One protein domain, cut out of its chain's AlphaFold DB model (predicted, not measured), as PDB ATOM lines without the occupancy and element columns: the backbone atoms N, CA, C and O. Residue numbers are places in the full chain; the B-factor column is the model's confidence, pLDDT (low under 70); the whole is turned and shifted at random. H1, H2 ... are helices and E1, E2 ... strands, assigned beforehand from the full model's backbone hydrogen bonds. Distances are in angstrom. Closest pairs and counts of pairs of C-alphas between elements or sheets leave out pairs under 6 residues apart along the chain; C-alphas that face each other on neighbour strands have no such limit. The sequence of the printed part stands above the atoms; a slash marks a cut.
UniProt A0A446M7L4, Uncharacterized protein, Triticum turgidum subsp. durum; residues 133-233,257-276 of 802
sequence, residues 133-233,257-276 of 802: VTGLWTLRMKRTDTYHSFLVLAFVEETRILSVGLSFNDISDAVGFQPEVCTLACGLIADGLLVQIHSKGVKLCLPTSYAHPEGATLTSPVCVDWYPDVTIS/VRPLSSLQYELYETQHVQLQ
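Overview. This is residues 133 to 233 and 257 to 276 of the 802 residues of an uncharacterized protein of Triticum turgidum subsp. durum (UniProt A0A446M7L4). Three sheets are stacked face to face: a strongly twisted sheet of four strands, E4 to E7, is in the middle, the three-stranded sheet E1 E2 E3 covers part of one face, and the hairpin E8 E9 packs partly over the other. The short helix H1 lies between the two larger sheets on the side of E3 and E6, and the last part of E9 with the final residues, 271 to 276, sticks out as an arm. The printed part has 121 residues, with nine named strands and one named helix in the order E1 E2 E3 H1 E4 E5 E6 E7 E8 E9; the sheets run E1 E2 E3, E4 E5 E6 E7 and E8 E9, each antiparallel. The class is mostly strand, and the whole is compact, with a radius of gyration of the C-alphas of 14.4 A and spans of 46 by 37 by 26 A.

Arrangement. E1, residues 133 to 139, E2, residues 150 to 155, and E3, residues 159 to 163, form a meander, each strand the antiparallel neighbour of the one before. E1 and E2 are a hairpin at 165 degrees, with N 137 and O 152 within hydrogen-bond range at 3.0 A; E2 and E3 are a hairpin at 155 degrees, with N 153 and O 160 at 2.8 A. H1, residues 172 to 175, is on this sheet at a height over the sheet of 7.6 A and only just over E3, on which 3 of its 4 C-alphas fall; the closest C-alphas are those of Ile 161 and Ser 172, 4.7 A apart. H1 is too short for any O i to N i+4 pair, but its 1 pair of O i to N i+3 is within range. A second meander holds E4, residues 183 to 190, E5, residues 193 to 198, E6, residues 201 to 206, and E7, residues 222 to 226, with E4 and E7 as edge strands. Its hairpins are E4 and E5, with N 195 and O 187 at 2.9 A; E5 and E6, with N 196 and O 203 at 2.8 A; and E6 and E7, with N 204 and O 224 at 2.8 A. H1 only grazes this sheet, with its residues 174 to 175. The two meanders are face to face, their best planes 26 degrees apart; the closest C-alphas of E1 and E4 are those of Leu 139 and Gly 187, 6.4 A apart. E8, residues 257 to 261, and E9, residues 264 to 274, are a hairpin at 152 degrees, with N 258 and O 266 at 3.0 A. Their sheet is face to face with E4 E5 E6 E7, the best planes 35 degrees apart; the closest C-alphas of E7 and E9 are those of Trp 226 and Leu 267, 6.4 A apart. E1 and E9 are apart.

Along the chain. E1 begins at C-alpha 133, (0.005, -27.119, -30.092), and is 17.2 A long; E2 is 16.2 A and E3 13.7 A. E4 begins at C-alpha 183, (-0.638, -33.203, -38.693), and is 19.0 A long; E5 and E6 are 16.5 A each and E7 is 13.9 A. E8 is 12.3 A. E9, the longest strand with 11 residues, is 30.6 A long and ends at C-alpha 274, (5.064, -27.584, -60.915).

Size, cuts and confidence. The two C-alphas farthest apart are those of Leu 166 and Gln 276, 46.6 A. Residues 234 to 256 are not printed, and C-alphas 233 and 257 are 21.0 A apart across this cut. Of the links printed whole, E6 to E7 is long, with residues 207 to 221 between them. Residues 271 to 276, of which 271 to 274 belong to E9, stand free. The mean pLDDT of the printed part is 92.5, and no printed residue is under 70.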
ATOM      1  N   VAL A 133       1.016 -26.888 -29.048       94.62
ATOM      2  CA  VAL A 133       0.005 -27.119 -30.092       94.62
ATOM      3  C   VAL A 133       0.347 -26.279 -31.325       94.62
ATOM      4  O   VAL A 133       0.600 -25.078 -31.224       94.62
ATOM      5  N   THR A 134       0.346 -26.936 -32.479       95.00
ATOM      6  CA  THR A 134       0.627 -26.389 -33.816       95.00
ATOM      7  C   THR A 134      -0.606 -26.357 -34.716       95.00
ATOM      8  O   THR A 134      -0.587 -25.693 -35.747       95.00
ATOM      9  N   GLY A 135      -1.681 -27.056 -34.335       94.94
ATOM     10  CA  GLY A 135      -2.930 -27.065 -35.080       94.94
ATOM     11  C   GLY A 135      -4.096 -27.643 -34.282       94.94
ATOM     12  O   GLY A 135      -3.907 -28.454 -33.372       94.94
ATOM     13  N   LEU A 136      -5.305 -27.187 -34.614       96.56
ATOM     14  CA  LEU A 136      -6.546 -27.508 -33.914       96.56
ATOM     15  C   LEU A 136      -7.700 -27.572 -34.920       96.56
ATOM     16  O   LEU A 136      -7.961 -26.585 -35.606       96.56
ATOM     17  N   TRP A 137      -8.406 -28.700 -34.976       96.56
ATOM     18  CA  TRP A 137      -9.535 -28.894 -35.893       96.56
ATOM     19  C   TRP A 137     -10.651 -29.698 -35.246       96.56
ATOM     20  O   TRP A 137     -10.405 -30.589 -34.436       96.56
ATOM     21  N   THR A 138     -11.885 -29.444 -35.666       95.75
ATOM     22  CA  THR A 138     -13.031 -30.309 -35.377       95.75
ATOM     23  C   THR A 138     -13.517 -30.990 -36.640       95.75
ATOM     24  O   THR A 138     -13.700 -30.335 -37.662       95.75
ATOM     25  N   LEU A 139     -13.781 -32.290 -36.556       95.06
ATOM     26  CA  LEU A 139     -14.256 -33.098 -37.674       95.06
ATOM     27  C   LEU A 139     -15.610 -33.727 -37.342       95.06
ATOM     28  O   LEU A 139     -15.891 -34.084 -36.193       95.06
ATOM     29  N   ARG A 140     -16.447 -33.883 -38.365       93.56
ATOM     30  CA  ARG A 140     -17.695 -34.657 -38.298       93.56
ATOM     31  C   ARG A 140     -17.467 -36.050 -38.867       93.56
ATOM     32  O   ARG A 140     -16.571 -36.225 -39.690       93.56
ATOM     33  N   MET A 141     -18.278 -37.023 -38.456       92.88
ATOM     34  CA  MET A 141     -18.271 -38.345 -39.087       92.88
ATOM     35  C   MET A 141     -18.937 -38.296 -40.466       92.88
ATOM     36  O   MET A 141     -18.450 -38.906 -41.418       92.88
ATOM     37  N   LYS A 142     -20.030 -37.542 -40.590       91.25
ATOM     38  CA  LYS A 142     -20.736 -37.291 -41.846       91.25
ATOM     39  C   LYS A 142     -21.003 -35.809 -42.024       91.25
ATOM     40  O   LYS A 142     -21.171 -35.054 -41.069       91.25
ATOM     41  N   ARG A 143     -21.142 -35.376 -43.274       85.25
ATOM     42  CA  ARG A 143     -21.401 -33.963 -43.581       85.25
ATOM     43  C   ARG A 143     -22.787 -33.497 -43.132       85.25
ATOM     44  O   ARG A 143     -22.994 -32.317 -42.858       85.25
ATOM     45  N   THR A 144     -23.749 -34.416 -43.071       88.12
ATOM     46  CA  THR A 144     -25.107 -34.130 -42.594       88.12
ATOM     47  C   THR A 144     -25.215 -34.075 -41.075       88.12
ATOM     48  O   THR A 144     -26.270 -33.679 -40.578       88.12
ATOM     49  N   ASP A 145     -24.166 -34.458 -40.340       90.44
ATOM     50  CA  ASP A 145     -24.203 -34.471 -38.882       90.44
ATOM     51  C   ASP A 145     -24.338 -33.055 -38.343       90.44
ATOM     52  O   ASP A 145     -23.669 -32.120 -38.786       90.44
ATOM     53  N   THR A 146     -25.218 -32.890 -37.360       89.19
ATOM     54  CA  THR A 146     -25.410 -31.611 -36.670       89.19
ATOM     55  C   THR A 146     -24.231 -31.256 -35.772       89.19
ATOM     56  O   THR A 146     -23.964 -30.074 -35.579       89.19
ATOM     57  N   TYR A 147     -23.550 -32.268 -35.234       92.12
ATOM     58  CA  TYR A 147     -22.508 -32.135 -34.223       92.12
ATOM     59  C   TYR A 147     -21.165 -32.643 -34.746       92.12
ATOM     60  O   TYR A 147     -21.106 -33.486 -35.641       92.12
ATOM     61  N   HIS A 148     -20.088 -32.119 -34.174       94.69
ATOM     62  CA  HIS A 148     -18.741 -32.619 -34.400       94.69
ATOM     63  C   HIS A 148     -18.504 -33.875 -33.563       94.69
ATOM     64  O   HIS A 148     -18.980 -33.975 -32.433       94.69
ATOM     65  N   SER A 149     -17.750 -34.817 -34.123       94.50
ATOM     66  CA  SER A 149     -17.454 -36.109 -33.497       94.50
ATOM     67  C   SER A 149     -16.032 -36.147 -32.937       94.50
ATOM     68  O   SER A 149     -15.801 -36.735 -31.883       94.50
ATOM     69  N   PHE A 150     -15.085 -35.492 -33.618       96.19
ATOM     70  CA  PHE A 150     -13.656 -35.585 -33.318       96.19
ATOM     71  C   PHE A 150     -13.032 -34.202 -33.133       96.19
ATOM     72  O   PHE A 150     -13.285 -33.293 -33.925       96.19
ATOM     73  N   LEU A 151     -12.182 -34.065 -32.119       96.88
ATOM     74  CA  LEU A 151     -11.307 -32.920 -31.898       96.88
ATOM     75  C   LEU A 151      -9.862 -33.351 -32.153       96.88
ATOM     76  O   LEU A 151      -9.329 -34.171 -31.416       96.88
ATOM     77  N   VAL A 152      -9.221 -32.795 -33.176       97.75
ATOM     78  CA  VAL A 152      -7.842 -33.122 -33.552       97.75
ATOM     79  C   VAL A 152      -6.899 -32.031 -33.054       97.75
ATOM     80  O   VAL A 152      -7.088 -30.852 -33.355       97.75
ATOM     81  N   LEU A 153      -5.865 -32.440 -32.320       97.00
ATOM     82  CA  LEU A 153      -4.781 -31.605 -31.812       97.00
ATOM     83  C   LEU A 153      -3.467 -32.062 -32.440       97.00
ATOM     84  O   LEU A 153      -3.051 -33.202 -32.239       97.00
ATOM     85  N   ALA A 154      -2.799 -31.172 -33.168       97.44
ATOM     86  CA  ALA A 154      -1.450 -31.415 -33.665       97.44
ATOM     87  C   ALA A 154      -0.424 -30.720 -32.774       97.44
ATOM     88  O   ALA A 154      -0.542 -29.533 -32.473       97.44
ATOM     89  N   PHE A 155       0.628 -31.438 -32.422       96.00
ATOM     90  CA  PHE A 155       1.832 -30.945 -31.768       96.00
ATOM     91  C   PHE A 155       3.018 -31.137 -32.719       96.00
ATOM     92  O   PHE A 155       2.894 -31.725 -33.791       96.00
ATOM     93  N   VAL A 156       4.193 -30.645 -32.328       92.81
ATOM     94  CA  VAL A 156       5.404 -30.709 -33.165       92.81
ATOM     95  C   VAL A 156       5.796 -32.151 -33.531       92.81
ATOM     96  O   VAL A 156       6.251 -32.390 -34.648       92.81
ATOM     97  N   GLU A 157       5.596 -33.109 -32.624       91.62
ATOM     98  CA  GLU A 157       5.999 -34.515 -32.810       91.62
ATOM     99  C   GLU A 157       4.859 -35.519 -32.582       91.62
ATOM    100  O   GLU A 157       5.058 -36.716 -32.763       91.62
ATOM    101  N   GLU A 158       3.665 -35.054 -32.206       95.38
ATOM    102  CA  GLU A 158       2.524 -35.930 -31.933       95.38
ATOM    103  C   GLU A 158       1.203 -35.365 -32.478       95.38
ATOM    104  O   GLU A 158       1.038 -34.156 -32.634       95.38
ATOM    105  N   THR A 159       0.237 -36.238 -32.745       97.19
ATOM    106  CA  THR A 159      -1.158 -35.891 -33.034       97.19
ATOM    107  C   THR A 159      -2.059 -36.661 -32.083       97.19
ATOM    108  O   THR A 159      -1.949 -37.880 -31.981       97.19
ATOM    109  N   ARG A 160      -2.983 -35.959 -31.423       96.19
ATOM    110  CA  ARG A 160      -3.992 -36.561 -30.542       96.19
ATOM    111  C   ARG A 160      -5.393 -36.254 -31.031       96.19
ATOM    112  O   ARG A 160      -5.660 -35.156 -31.521       96.19
ATOM    113  N   ILE A 161      -6.294 -37.215 -30.870       97.12
ATOM    114  CA  ILE A 161      -7.699 -37.075 -31.235       97.12
ATOM    115  C   ILE A 161      -8.549 -37.335 -30.009       97.12
ATOM    116  O   ILE A 161      -8.494 -38.410 -29.419       97.12
ATOM    117  N   LEU A 162      -9.347 -36.340 -29.644       95.62
ATOM    118  CA  LEU A 162     -10.220 -36.376 -28.486       95.62
ATOM    119  C   LEU A 162     -11.690 -36.447 -28.919       95.62
ATOM    120  O   LEU A 162     -12.066 -35.964 -29.991       95.62
ATOM    121  N   SER A 163     -12.537 -37.013 -28.064       91.94
ATOM    122  CA  SER A 163     -13.990 -36.911 -28.201       91.94
ATOM    123  C   SER A 163     -14.467 -35.466 -28.027       91.94
ATOM    124  O   SER A 163     -13.905 -34.701 -27.242       91.94
ATOM    125  N   VAL A 164     -15.542 -35.098 -28.726       89.69
ATOM    126  CA  VAL A 164     -16.187 -33.783 -28.596       89.69
ATOM    127  C   VAL A 164     -17.292 -33.827 -27.533       89.69
ATOM    128  O   VAL A 164     -18.126 -34.728 -27.538       89.69
ATOM    129  N   GLY A 165     -17.332 -32.834 -26.638       80.81
ATOM    130  CA  GLY A 165     -18.327 -32.731 -25.566       80.81
ATOM    131  C   GLY A 165     -17.807 -31.909 -24.386       80.81
ATOM    132  O   GLY A 165     -16.917 -31.077 -24.553       80.81
ATOM    133  N   LEU A 166     -18.347 -32.161 -23.193       80.50
ATOM    134  CA  LEU A 166     -17.821 -31.613 -21.933       80.50
ATOM    135  C   LEU A 166     -16.649 -32.430 -21.357       80.50
ATOM    136  O   LEU A 166     -15.994 -31.986 -20.416       80.50
ATOM    137  N   SER A 167     -16.372 -33.611 -21.915       83.75
ATOM    138  CA  SER A 167     -15.221 -34.448 -21.573       83.75
ATOM    139  C   SER A 167     -14.410 -34.794 -22.822       83.75
ATOM    140  O   SER A 167     -14.940 -35.245 -23.840       83.75
ATOM    141  N   PHE A 168     -13.100 -34.568 -22.735       89.25
ATOM    142  CA  PHE A 168     -12.157 -34.835 -23.814       89.25
ATOM    143  C   PHE A 168     -11.433 -36.159 -23.547       89.25
ATOM    144  O   PHE A 168     -10.423 -36.186 -22.844       89.25
ATOM    145  N   ASN A 169     -11.963 -37.261 -24.078       92.06
ATOM    146  CA  ASN A 169     -11.341 -38.581 -23.970       92.06
ATOM    147  C   ASN A 169     -10.472 -38.854 -25.194       92.06
ATOM    148  O   ASN A 169     -10.915 -38.594 -26.310       92.06
ATOM    149  N   ASP A 170      -9.278 -39.408 -24.995       94.25
ATOM    150  CA  ASP A 170      -8.394 -39.789 -26.099       94.25
ATOM    151  C   ASP A 170      -8.935 -41.021 -26.836       94.25
ATOM    152  O   ASP A 170      -9.178 -42.069 -26.235       94.25
ATOM    153  N   ILE A 171      -9.158 -40.867 -28.139       95.19
ATOM    154  CA  ILE A 171      -9.689 -41.883 -29.055       95.19
ATOM    155  C   ILE A 171      -8.781 -42.071 -30.280       95.19
ATOM    156  O   ILE A 171      -9.220 -42.614 -31.298       95.19
ATOM    157  N   SER A 172      -7.520 -41.632 -30.197       94.88
ATOM    158  CA  SER A 172      -6.560 -41.628 -31.312       94.88
ATOM    159  C   SER A 172      -6.430 -43.001 -31.990       94.88
ATOM    160  O   SER A 172      -6.559 -43.101 -33.214       94.88
ATOM    161  N   ASP A 173      -6.306 -44.070 -31.196       93.25
ATOM    162  CA  ASP A 173      -6.134 -45.452 -31.677       93.25
ATOM    163  C   ASP A 173      -7.319 -45.966 -32.512       93.25
ATOM    164  O   ASP A 173      -7.170 -46.836 -33.372       93.25
ATOM    165  N   ALA A 174      -8.515 -45.427 -32.277       93.88
ATOM    166  CA  ALA A 174      -9.744 -45.892 -32.907       93.88
ATOM    167  C   ALA A 174     -10.092 -45.142 -34.201       93.88
ATOM    168  O   ALA A 174     -10.944 -45.615 -34.961       93.88
ATOM    169  N   VAL A 175      -9.447 -44.001 -34.464       95.06
ATOM    170  CA  VAL A 175      -9.675 -43.172 -35.660       95.06
ATOM    171  C   VAL A 175      -8.743 -43.567 -36.807       95.06
ATOM    172  O   VAL A 175      -9.166 -43.544 -37.960       95.06
ATOM    173  N   GLY A 176      -7.505 -43.974 -36.504       93.69
ATOM    174  CA  GLY A 176      -6.528 -44.482 -37.483       93.69
ATOM    175  C   GLY A 176      -5.481 -43.475 -37.959       93.69
ATOM    176  O   GLY A 176      -4.587 -43.834 -38.734       93.69
ATOM    177  N   PHE A 177      -5.546 -42.229 -37.483       96.44
ATOM    178  CA  PHE A 177      -4.471 -41.257 -37.696       96.44
ATOM    179  C   PHE A 177      -3.167 -41.791 -37.099       96.44
ATOM    180  O   PHE A 177      -3.176 -42.568 -36.148       96.44
ATOM    181  N   GLN A 178      -2.040 -41.392 -37.674       96.06
ATOM    182  CA  GLN A 178      -0.728 -41.681 -37.122       96.06
ATOM    183  C   GLN A 178      -0.435 -40.701 -35.972       96.06
ATOM    184  O   GLN A 178      -0.398 -39.491 -36.226       96.06
ATOM    185  N   PRO A 179      -0.253 -41.183 -34.728       94.69
ATOM    186  CA  PRO A 179      -0.082 -40.312 -33.575       94.69
ATOM    187  C   PRO A 179       1.349 -39.786 -33.419       94.69
ATOM    188  O   PRO A 179       1.510 -38.728 -32.834       94.69
ATOM    189  N   GLU A 180       2.385 -40.428 -33.971       95.94
ATOM    190  CA  GLU A 180       3.797 -39.998 -33.841       95.94
ATOM    191  C   GLU A 180       4.251 -38.997 -34.924       95.94
ATOM    192  O   GLU A 180       5.432 -38.924 -35.279       95.94
ATOM    193  N   VAL A 181       3.311 -38.274 -35.535       95.88
ATOM    194  CA  VAL A 181       3.605 -37.256 -36.554       95.88
ATOM    195  C   VAL A 181       2.829 -35.976 -36.279       95.88
ATOM    196  O   VAL A 181       1.720 -36.009 -35.749       95.88
ATOM    197  N   CYS A 182       3.384 -34.843 -36.706       96.31
ATOM    198  CA  CYS A 182       2.657 -33.579 -36.769       96.31
ATOM    199  C   CYS A 182       1.683 -33.591 -37.956       96.31
ATOM    200  O   CYS A 182       2.087 -33.786 -39.110       96.31
ATOM    201  N   THR A 183       0.398 -33.380 -37.670       97.62
ATOM    202  CA  THR A 183      -0.638 -33.203 -38.693       97.62
ATOM    203  C   THR A 183      -0.614 -31.766 -39.209       97.62
ATOM    204  O   THR A 183      -0.818 -30.829 -38.444       97.62
ATOM    205  N   LEU A 184      -0.399 -31.598 -40.516       96.69
ATOM    206  CA  LEU A 184      -0.387 -30.297 -41.196       96.69
ATOM    207  C   LEU A 184      -1.804 -29.817 -41.537       96.69
ATOM    208  O   LEU A 184      -2.099 -28.628 -41.466       96.69
ATOM    209  N   ALA A 185      -2.676 -30.748 -41.926       96.75
ATOM    210  CA  ALA A 185      -4.087 -30.503 -42.191       96.75
ATOM    211  C   ALA A 185      -4.873 -31.813 -42.084       96.75
ATOM    212  O   ALA A 185      -4.341 -32.898 -42.326       96.75
ATOM    213  N   CYS A 186      -6.153 -31.720 -41.742       97.25
ATOM    214  CA  CYS A 186      -7.059 -32.859 -41.726       97.25
ATOM    215  C   CYS A 186      -8.477 -32.427 -42.105       97.25
ATOM    216  O   CYS A 186      -8.805 -31.241 -42.080       97.25
ATOM    217  N   GLY A 187      -9.311 -33.388 -42.496       95.19
ATOM    218  CA  GLY A 187     -10.675 -33.106 -42.931       95.19
ATOM    219  C   GLY A 187     -11.485 -34.358 -43.242       95.19
ATOM    220  O   GLY A 187     -10.952 -35.468 -43.265       95.19
ATOM    221  N   LEU A 188     -12.776 -34.161 -43.494       94.38
ATOM    222  CA  LEU A 188     -13.702 -35.186 -43.973       94.38
ATOM    223  C   LEU A 188     -13.742 -35.131 -45.508       94.38
ATOM    224  O   LEU A 188     -14.215 -34.144 -46.065       94.38
ATOM    225  N   ILE A 189     -13.271 -36.175 -46.194       93.12
ATOM    226  CA  ILE A 189     -13.295 -36.207 -47.669       93.12
ATOM    227  C   ILE A 189     -14.641 -36.696 -48.216       93.12
ATOM    228  O   ILE A 189     -15.147 -36.173 -49.211       93.12
ATOM    229  N   ALA A 190     -15.235 -37.679 -47.543       91.19
ATOM    230  CA  ALA A 190     -16.572 -38.204 -47.788       91.19
ATOM    231  C   ALA A 190     -17.110 -38.809 -46.485       91.19
ATOM    232  O   ALA A 190     -16.344 -39.040 -45.555       91.19
ATOM    233  N   ASP A 191     -18.414 -39.076 -46.408       91.44
ATOM    234  CA  ASP A 191     -19.046 -39.591 -45.190       91.44
ATOM    235  C   ASP A 191     -18.343 -40.862 -44.667       91.44
ATOM    236  O   ASP A 191     -18.231 -41.870 -45.367       91.44
ATOM    237  N   GLY A 192     -17.858 -40.796 -43.425       91.25
ATOM    238  CA  GLY A 192     -17.096 -41.845 -42.745       91.25
ATOM    239  C   GLY A 192     -15.603 -41.922 -43.086       91.25
ATOM    240  O   GLY A 192     -14.898 -42.712 -42.463       91.25
ATOM    241  N   LEU A 193     -15.109 -41.119 -44.032       93.88
ATOM    242  CA  LEU A 193     -13.718 -41.112 -44.489       93.88
ATOM    243  C   LEU A 193     -12.998 -39.833 -44.070       93.88
ATOM    244  O   LEU A 193     -13.247 -38.750 -44.604       93.88
ATOM    245  N   LEU A 194     -12.054 -39.977 -43.146       96.50
ATOM    246  CA  LEU A 194     -11.222 -38.883 -42.661       96.50
ATOM    247  C   LEU A 194      -9.858 -38.911 -43.340       96.50
ATOM    248  O   LEU A 194      -9.343 -39.975 -43.667       96.50
ATOM    249  N   VAL A 195      -9.252 -37.746 -43.530       97.50
ATOM    250  CA  VAL A 195      -7.907 -37.618 -44.096       97.50
ATOM    251  C   VAL A 195      -7.001 -36.904 -43.105       97.50
ATOM    252  O   VAL A 195      -7.369 -35.860 -42.566       97.50
ATOM    253  N   GLN A 196      -5.805 -37.451 -42.908       98.06
ATOM    254  CA  GLN A 196      -4.685 -36.825 -42.220       98.06
ATOM    255  C   GLN A 196      -3.589 -36.509 -43.240       98.06
ATOM    256  O   GLN A 196      -3.129 -37.391 -43.962       98.06
ATOM    257  N   ILE A 197      -3.138 -35.262 -43.284       98.00
ATOM    258  CA  ILE A 197      -1.993 -34.832 -44.089       98.00
ATOM    259  C   ILE A 197      -0.837 -34.566 -43.132       98.00
ATOM    260  O   ILE A 197      -0.961 -33.757 -42.214       98.00
ATOM    261  N   HIS A 198       0.295 -35.225 -43.352       96.56
ATOM    262  CA  HIS A 198       1.526 -35.023 -42.591       96.56
ATOM    263  C   HIS A 198       2.707 -34.831 -43.548       96.56
ATOM    264  O   HIS A 198       2.593 -35.026 -44.755       96.56
ATOM    265  N   SER A 199       3.877 -34.466 -43.027       95.06
ATOM    266  CA  SER A 199       5.038 -34.094 -43.855       95.06
ATOM    267  C   SER A 199       5.539 -35.184 -44.813       95.06
ATOM    268  O   SER A 199       6.232 -34.868 -45.778       95.06
ATOM    269  N   LYS A 200       5.207 -36.458 -44.562       94.50
ATOM    270  CA  LYS A 200       5.645 -37.603 -45.376       94.50
ATOM    271  C   LYS A 200       4.565 -38.134 -46.321       94.50
ATOM    272  O   LYS A 200       4.914 -38.904 -47.202       94.50
ATOM    273  N   GLY A 201       3.291 -37.787 -46.137       95.56
ATOM    274  CA  GLY A 201       2.209 -38.426 -46.884       95.56
ATOM    275  C   GLY A 201       0.806 -37.970 -46.498       95.56
ATOM    276  O   GLY A 201       0.603 -37.122 -45.626       95.56
ATOM    277  N   VAL A 202      -0.168 -38.546 -47.197       97.38
ATOM    278  CA  VAL A 202      -1.603 -38.366 -46.984       97.38
ATOM    279  C   VAL A 202      -2.195 -39.712 -46.598       97.38
ATOM    280  O   VAL A 202      -2.076 -40.679 -47.346       97.38
ATOM    281  N   LYS A 203      -2.857 -39.767 -45.448       96.38
ATOM    282  CA  LYS A 203      -3.456 -40.979 -44.900       96.38
ATOM    283  C   LYS A 203      -4.973 -40.847 -44.855       96.38
ATOM    284  O   LYS A 203      -5.503 -39.941 -44.217       96.38
ATOM    285  N   LEU A 204      -5.666 -41.743 -45.543       96.38
ATOM    286  CA  LEU A 204      -7.115 -41.907 -45.498       96.38
ATOM    287  C   LEU A 204      -7.462 -42.913 -44.405       96.38
ATOM    288  O   LEU A 204      -6.953 -44.030 -44.425       96.38
ATOM    289  N   CYS A 205      -8.346 -42.539 -43.491       95.31
ATOM    290  CA  CYS A 205      -8.713 -43.318 -42.318       95.31
ATOM    291  C   CYS A 205     -10.224 -43.541 -42.263       95.31
ATOM    292  O   CYS A 205     -11.013 -42.604 -42.399       95.31
ATOM    293  N   LEU A 206     -10.611 -44.785 -42.001       94.25
ATOM    294  CA  LEU A 206     -11.976 -45.191 -41.702       94.25
ATOM    295  C   LEU A 206     -12.067 -45.535 -40.199       94.25
ATOM    296  O   LEU A 206     -11.553 -46.587 -39.793       94.25
ATOM    297  N   PRO A 207     -12.686 -44.674 -39.368       94.81
ATOM    298  CA  PRO A 207     -12.765 -44.879 -37.922       94.81
ATOM    299  C   PRO A 207     -13.562 -46.131 -37.536       94.81
ATOM    300  O   PRO A 207     -14.481 -46.550 -38.246       94.81
ATOM    301  N   THR A 208     -13.248 -46.709 -36.376       95.00
ATOM    302  CA  THR A 208     -13.984 -47.857 -35.817       95.00
ATOM    303  C   THR A 208     -15.243 -47.434 -35.060       95.00
ATOM    304  O   THR A 208     -15.421 -46.267 -34.701       95.00
ATOM    305  N   SER A 209     -16.102 -48.406 -34.742       92.81
ATOM    306  CA  SER A 209     -17.298 -48.198 -33.919       92.81
ATOM    307  C   SER A 209     -16.999 -47.735 -32.484       92.81
ATOM    308  O   SER A 209     -17.897 -47.244 -31.805       92.81
ATOM    309  N   TYR A 210     -15.755 -47.895 -32.006       91.50
ATOM    310  CA  TYR A 210     -15.316 -47.355 -30.715       91.50
ATOM    311  C   TYR A 210     -15.147 -45.831 -30.768       91.50
ATOM    312  O   TYR A 210     -15.513 -45.142 -29.822       91.50
ATOM    313  N   ALA A 211     -14.631 -45.303 -31.883       90.50
ATOM    314  CA  ALA A 211     -14.464 -43.863 -32.075       90.50
ATOM    315  C   ALA A 211     -15.808 -43.156 -32.313       90.50
ATOM    316  O   ALA A 211     -16.017 -42.041 -31.842       90.50
ATOM    317  N   HIS A 212     -16.718 -43.791 -33.057       92.25
ATOM    318  CA  HIS A 212     -18.048 -43.254 -33.343       92.25
ATOM    319  C   HIS A 212     -19.051 -44.390 -33.594       92.25
ATOM    320  O   HIS A 212     -18.689 -45.328 -34.298       92.25
ATOM    321  N   PRO A 213     -20.318 -44.319 -33.137       89.50
ATOM    322  CA  PRO A 213     -21.293 -45.412 -33.290       89.50
ATOM    323  C   PRO A 213     -21.527 -45.884 -34.734       89.50
ATOM    324  O   PRO A 213     -21.883 -47.035 -34.964       89.50
ATOM    325  N   GLU A 214     -21.325 -44.995 -35.703       88.94
ATOM    326  CA  GLU A 214     -21.465 -45.281 -37.138       88.94
ATOM    327  C   GLU A 214     -20.142 -45.663 -37.828       88.94
ATOM    328  O   GLU A 214     -20.079 -45.735 -39.055       88.94
ATOM    329  N   GLY A 215     -19.070 -45.857 -37.059       88.00
ATOM    330  CA  GLY A 215     -17.786 -46.339 -37.557       88.00
ATOM    331  C   GLY A 215     -17.824 -47.808 -37.972       88.00
ATOM    332  O   GLY A 215     -18.794 -48.535 -37.741       88.00
ATOM    333  N   ALA A 216     -16.737 -48.272 -38.583       87.69
ATOM    334  CA  ALA A 216     -16.614 -49.662 -38.997       87.69
ATOM    335  C   ALA A 216     -16.637 -50.598 -37.777       87.69
ATOM    336  O   ALA A 216     -15.922 -50.375 -36.800       87.69
ATOM    337  N   THR A 217     -17.402 -51.690 -37.846       87.50
ATOM    338  CA  THR A 217     -17.495 -52.719 -36.791       87.50
ATOM    339  C   THR A 217     -16.269 -53.644 -36.775       87.50
ATOM    340  O   THR A 217     -16.390 -54.868 -36.711       87.50
ATOM    341  N   LEU A 218     -15.081 -53.060 -36.921       85.94
ATOM    342  CA  LEU A 218     -13.782 -53.722 -36.938       85.94
ATOM    343  C   LEU A 218     -13.025 -53.386 -35.650       85.94
ATOM    344  O   LEU A 218     -13.248 -52.344 -35.039       85.94
ATOM    345  N   THR A 219     -12.102 -54.260 -35.251       86.38
ATOM    346  CA  THR A 219     -11.249 -54.048 -34.067       86.38
ATOM    347  C   THR A 219     -10.174 -52.983 -34.279       86.38
ATOM    348  O   THR A 219      -9.619 -52.485 -33.309       86.38
ATOM    349  N   SER A 220      -9.862 -52.654 -35.533       89.44
ATOM    350  CA  SER A 220      -8.848 -51.671 -35.919       89.44
ATOM    351  C   SER A 220      -9.346 -50.824 -37.094       89.44
ATOM    352  O   SER A 220     -10.074 -51.350 -37.944       89.44
ATOM    353  N   PRO A 221      -8.952 -49.542 -37.174       92.56
ATOM    354  CA  PRO A 221      -9.339 -48.662 -38.273       92.56
ATOM    355  C   PRO A 221      -8.723 -49.128 -39.597       92.56
ATOM    356  O   PRO A 221      -7.622 -49.684 -39.628       92.56
ATOM    357  N   VAL A 222      -9.427 -48.890 -40.704       92.19
ATOM    358  CA  VAL A 222      -8.909 -49.183 -42.051       92.19
ATOM    359  C   VAL A 222      -8.209 -47.940 -42.570       92.19
ATOM    360  O   VAL A 222      -8.803 -46.865 -42.574       92.19
ATOM    361  N   CYS A 223      -6.956 -48.085 -42.997       92.75
ATOM    362  CA  CYS A 223      -6.149 -46.964 -43.460       92.75
ATOM    363  C   CYS A 223      -5.567 -47.224 -44.849       92.75
ATOM    364  O   CYS A 223      -5.206 -48.356 -45.172       92.75
ATOM    365  N   VAL A 224      -5.460 -46.166 -45.649       94.25
ATOM    366  CA  VAL A 224      -4.818 -46.171 -46.966       94.25
ATOM    367  C   VAL A 224      -3.890 -44.975 -47.035       94.25
ATOM    368  O   VAL A 224      -4.322 -43.848 -46.807       94.25
ATOM    369  N   ASP A 225      -2.629 -45.218 -47.362       94.19
ATOM    370  CA  ASP A 225      -1.619 -44.171 -47.429       94.19
ATOM    371  C   ASP A 225      -1.271 -43.832 -48.880       94.19
ATOM    372  O   ASP A 225      -1.183 -44.705 -49.747       94.19
ATOM    373  N   TRP A 226      -1.011 -42.555 -49.120       95.75
ATOM    374  CA  TRP A 226      -0.390 -42.038 -50.328       95.75
ATOM    375  C   TRP A 226       0.875 -41.271 -49.940       95.75
ATOM    376  O   TRP A 226       0.840 -40.399 -49.069       95.75
ATOM    377  N   TYR A 227       1.992 -41.586 -50.590       93.06
ATOM    378  CA  TYR A 227       3.292 -40.986 -50.301       93.06
ATOM    379  C   TYR A 227       3.826 -40.287 -51.555       93.06
ATOM    380  O   TYR A 227       3.977 -40.948 -52.585       93.06
ATOM    381  N   PRO A 228       4.134 -38.982 -51.493       89.69
ATOM    382  CA  PRO A 228       4.968 -38.337 -52.495       89.69
ATOM    383  C   PRO A 228       6.446 -38.693 -52.285       89.69
ATOM    384  O   PRO A 228       6.879 -38.997 -51.173       89.69
ATOM    385  N   ASP A 229       7.251 -38.561 -53.339       85.50
ATOM    386  CA  ASP A 229       8.713 -38.744 -53.268       85.50
ATOM    387  C   ASP A 229       9.426 -37.650 -52.443       85.50
ATOM    388  O   ASP A 229      10.617 -37.748 -52.146       85.50
ATOM    389  N   VAL A 230       8.710 -36.580 -52.084       90.62
ATOM    390  CA  VAL A 230       9.233 -35.378 -51.420       90.62
ATOM    391  C   VAL A 230       8.341 -34.957 -50.255       90.62
ATOM    392  O   VAL A 230       7.196 -35.377 -50.150       90.62
ATOM    393  N   THR A 231       8.847 -34.100 -49.370       93.69
ATOM    394  CA  THR A 231       8.090 -33.666 -48.190       93.69
ATOM    395  C   THR A 231       6.956 -32.708 -48.540       93.69
ATOM    396  O   THR A 231       7.150 -31.740 -49.282       93.69
ATOM    397  N   ILE A 232       5.798 -32.938 -47.927       95.88
ATOM    398  CA  ILE A 232       4.624 -32.068 -48.013       95.88
ATOM    399  C   ILE A 232       4.832 -30.867 -47.086       95.88
ATOM    400  O   ILE A 232       5.183 -31.042 -45.918       95.88
ATOM    401  N   SER A 233       4.620 -29.654 -47.602       94.25
ATOM    402  CA  SER A 233       4.706 -28.408 -46.829       94.25
ATOM    403  C   SER A 233       3.340 -27.923 -46.349       94.25
ATOM    404  O   SER A 233       3.214 -27.478 -45.212       94.25
ATOM    405  N   VAL A 257     -10.429 -39.715 -54.027       92.00
ATOM    406  CA  VAL A 257     -10.731 -41.032 -53.472       92.00
ATOM    407  C   VAL A 257     -11.705 -41.748 -54.393       92.00
ATOM    408  O   VAL A 257     -12.689 -41.178 -54.848       92.00
ATOM    409  N   ARG A 258     -11.440 -43.024 -54.679       90.50
ATOM    410  CA  ARG A 258     -12.406 -43.901 -55.348       90.50
ATOM    411  C   ARG A 258     -12.640 -45.169 -54.529       90.50
ATOM    412  O   ARG A 258     -11.682 -45.714 -53.977       90.50
ATOM    413  N   PRO A 259     -13.885 -45.661 -54.435       89.19
ATOM    414  CA  PRO A 259     -14.155 -46.951 -53.817       89.19
ATOM    415  C   PRO A 259     -13.706 -48.089 -54.748       89.19
ATOM    416  O   PRO A 259     -14.059 -48.103 -55.927       89.19
ATOM    417  N   LEU A 260     -12.953 -49.053 -54.214       87.31
ATOM    418  CA  LEU A 260     -12.571 -50.287 -54.917       87.31
ATOM    419  C   LEU A 260     -13.546 -51.430 -54.597       87.31
ATOM    420  O   LEU A 260     -13.991 -52.151 -55.487       87.31
ATOM    421  N   SER A 261     -13.878 -51.597 -53.315       83.56
ATOM    422  CA  SER A 261     -14.812 -52.607 -52.806       83.56
ATOM    423  C   SER A 261     -15.404 -52.156 -51.460       83.56
ATOM    424  O   SER A 261     -15.165 -51.031 -51.017       83.56
ATOM    425  N   SER A 262     -16.201 -52.999 -50.793       79.94
ATOM    426  CA  SER A 262     -16.742 -52.685 -49.463       79.94
ATOM    427  C   SER A 262     -15.614 -52.387 -48.469       79.94
ATOM    428  O   SER A 262     -14.795 -53.259 -48.193       79.94
ATOM    429  N   LEU A 263     -15.598 -51.173 -47.902       78.19
ATOM    430  CA  LEU A 263     -14.593 -50.696 -46.935       78.19
ATOM    431  C   LEU A 263     -13.153 -50.595 -47.490       78.19
ATOM    432  O   LEU A 263     -12.229 -50.378 -46.711       78.19
ATOM    433  N   GLN A 264     -12.949 -50.712 -48.809       85.19
ATOM    434  CA  GLN A 264     -11.648 -50.498 -49.454       85.19
ATOM    435  C   GLN A 264     -11.707 -49.318 -50.416       85.19
ATOM    436  O   GLN A 264     -12.519 -49.280 -51.344       85.19
ATOM    437  N   TYR A 265     -10.782 -48.390 -50.217       90.19
ATOM    438  CA  TYR A 265     -10.675 -47.155 -50.975       90.19
ATOM    439  C   TYR A 265      -9.276 -47.026 -51.560       90.19
ATOM    440  O   TYR A 265      -8.322 -47.616 -51.061       90.19
ATOM    441  N   GLU A 266      -9.159 -46.240 -52.616       92.00
ATOM    442  CA  GLU A 266      -7.881 -45.884 -53.213       92.00
ATOM    443  C   GLU A 266      -7.770 -44.368 -53.281       92.00
ATOM    444  O   GLU A 266      -8.654 -43.701 -53.828       92.00
ATOM    445  N   LEU A 267      -6.679 -43.843 -52.727       92.94
ATOM    446  CA  LEU A 267      -6.217 -42.485 -52.975       92.94
ATOM    447  C   LEU A 267      -5.403 -42.495 -54.267       92.94
ATOM    448  O   LEU A 267      -4.377 -43.169 -54.343       92.94
ATOM    449  N   TYR A 268      -5.852 -41.749 -55.272       91.62
ATOM    450  CA  TYR A 268      -5.158 -41.653 -56.553       91.62
ATOM    451  C   TYR A 268      -4.899 -40.196 -56.931       91.62
ATOM    452  O   TYR A 268      -5.702 -39.300 -56.656       91.62
ATOM    453  N   GLU A 269      -3.754 -39.966 -57.569       92.19
ATOM    454  CA  GLU A 269      -3.387 -38.667 -58.120       92.19
ATOM    455  C   GLU A 269      -4.195 -38.396 -59.391       92.19
ATOM    456  O   GLU A 269      -4.243 -39.222 -60.304       92.19
ATOM    457  N   THR A 270      -4.829 -37.227 -59.447       88.50
ATOM    458  CA  THR A 270      -5.540 -36.753 -60.643       88.50
ATOM    459  C   THR A 270      -4.726 -35.747 -61.435       88.50
ATOM    460  O   THR A 270      -4.744 -35.778 -62.663       88.50
ATOM    461  N   GLN A 271      -4.013 -34.856 -60.747       86.19
ATOM    462  CA  GLN A 271      -3.199 -33.814 -61.366       86.19
ATOM    463  C   GLN A 271      -1.942 -33.576 -60.529       86.19
ATOM    464  O   GLN A 271      -2.023 -33.529 -59.300       86.19
ATOM    465  N   HIS A 272      -0.815 -33.336 -61.201       88.75
ATOM    466  CA  HIS A 272       0.364 -32.715 -60.608       88.75
ATOM    467  C   HIS A 272       0.812 -31.532 -61.459       88.75
ATOM    468  O   HIS A 272       0.786 -31.579 -62.692       88.75
ATOM    469  N   VAL A 273       1.236 -30.458 -60.800       90.62
ATOM    470  CA  VAL A 273       1.699 -29.239 -61.469       90.62
ATOM    471  C   VAL A 273       2.888 -28.671 -60.730       90.62
ATOM    472  O   VAL A 273       2.831 -28.482 -59.519       90.62
ATOM    473  N   GLN A 274       3.945 -28.337 -61.464       91.56
ATOM    474  CA  GLN A 274       5.064 -27.584 -60.915       91.56
ATOM    475  C   GLN A 274       4.748 -26.084 -60.942       91.56
ATOM    476  O   GLN A 274       4.510 -25.497 -61.998       91.56
ATOM    477  N   LEU A 275       4.754 -25.465 -59.768       89.50
ATOM    478  CA  LEU A 275       4.522 -24.043 -59.566       89.50
ATOM    479  C   LEU A 275       5.837 -23.257 -59.629       89.50
ATOM    480  O   LEU A 275       6.926 -23.784 -59.404       89.50
ATOM    481  N   GLN A 276       5.729 -21.961 -59.929       87.69
ATOM    482  CA  GLN A 276       6.887 -21.058 -59.971       87.69
ATOM    483  C   GLN A 276       7.413 -20.706 -58.576       87.69
ATOM    484  O   GLN A 276       8.594 -20.405 -58.418       87.69
TER     485      GLN A 276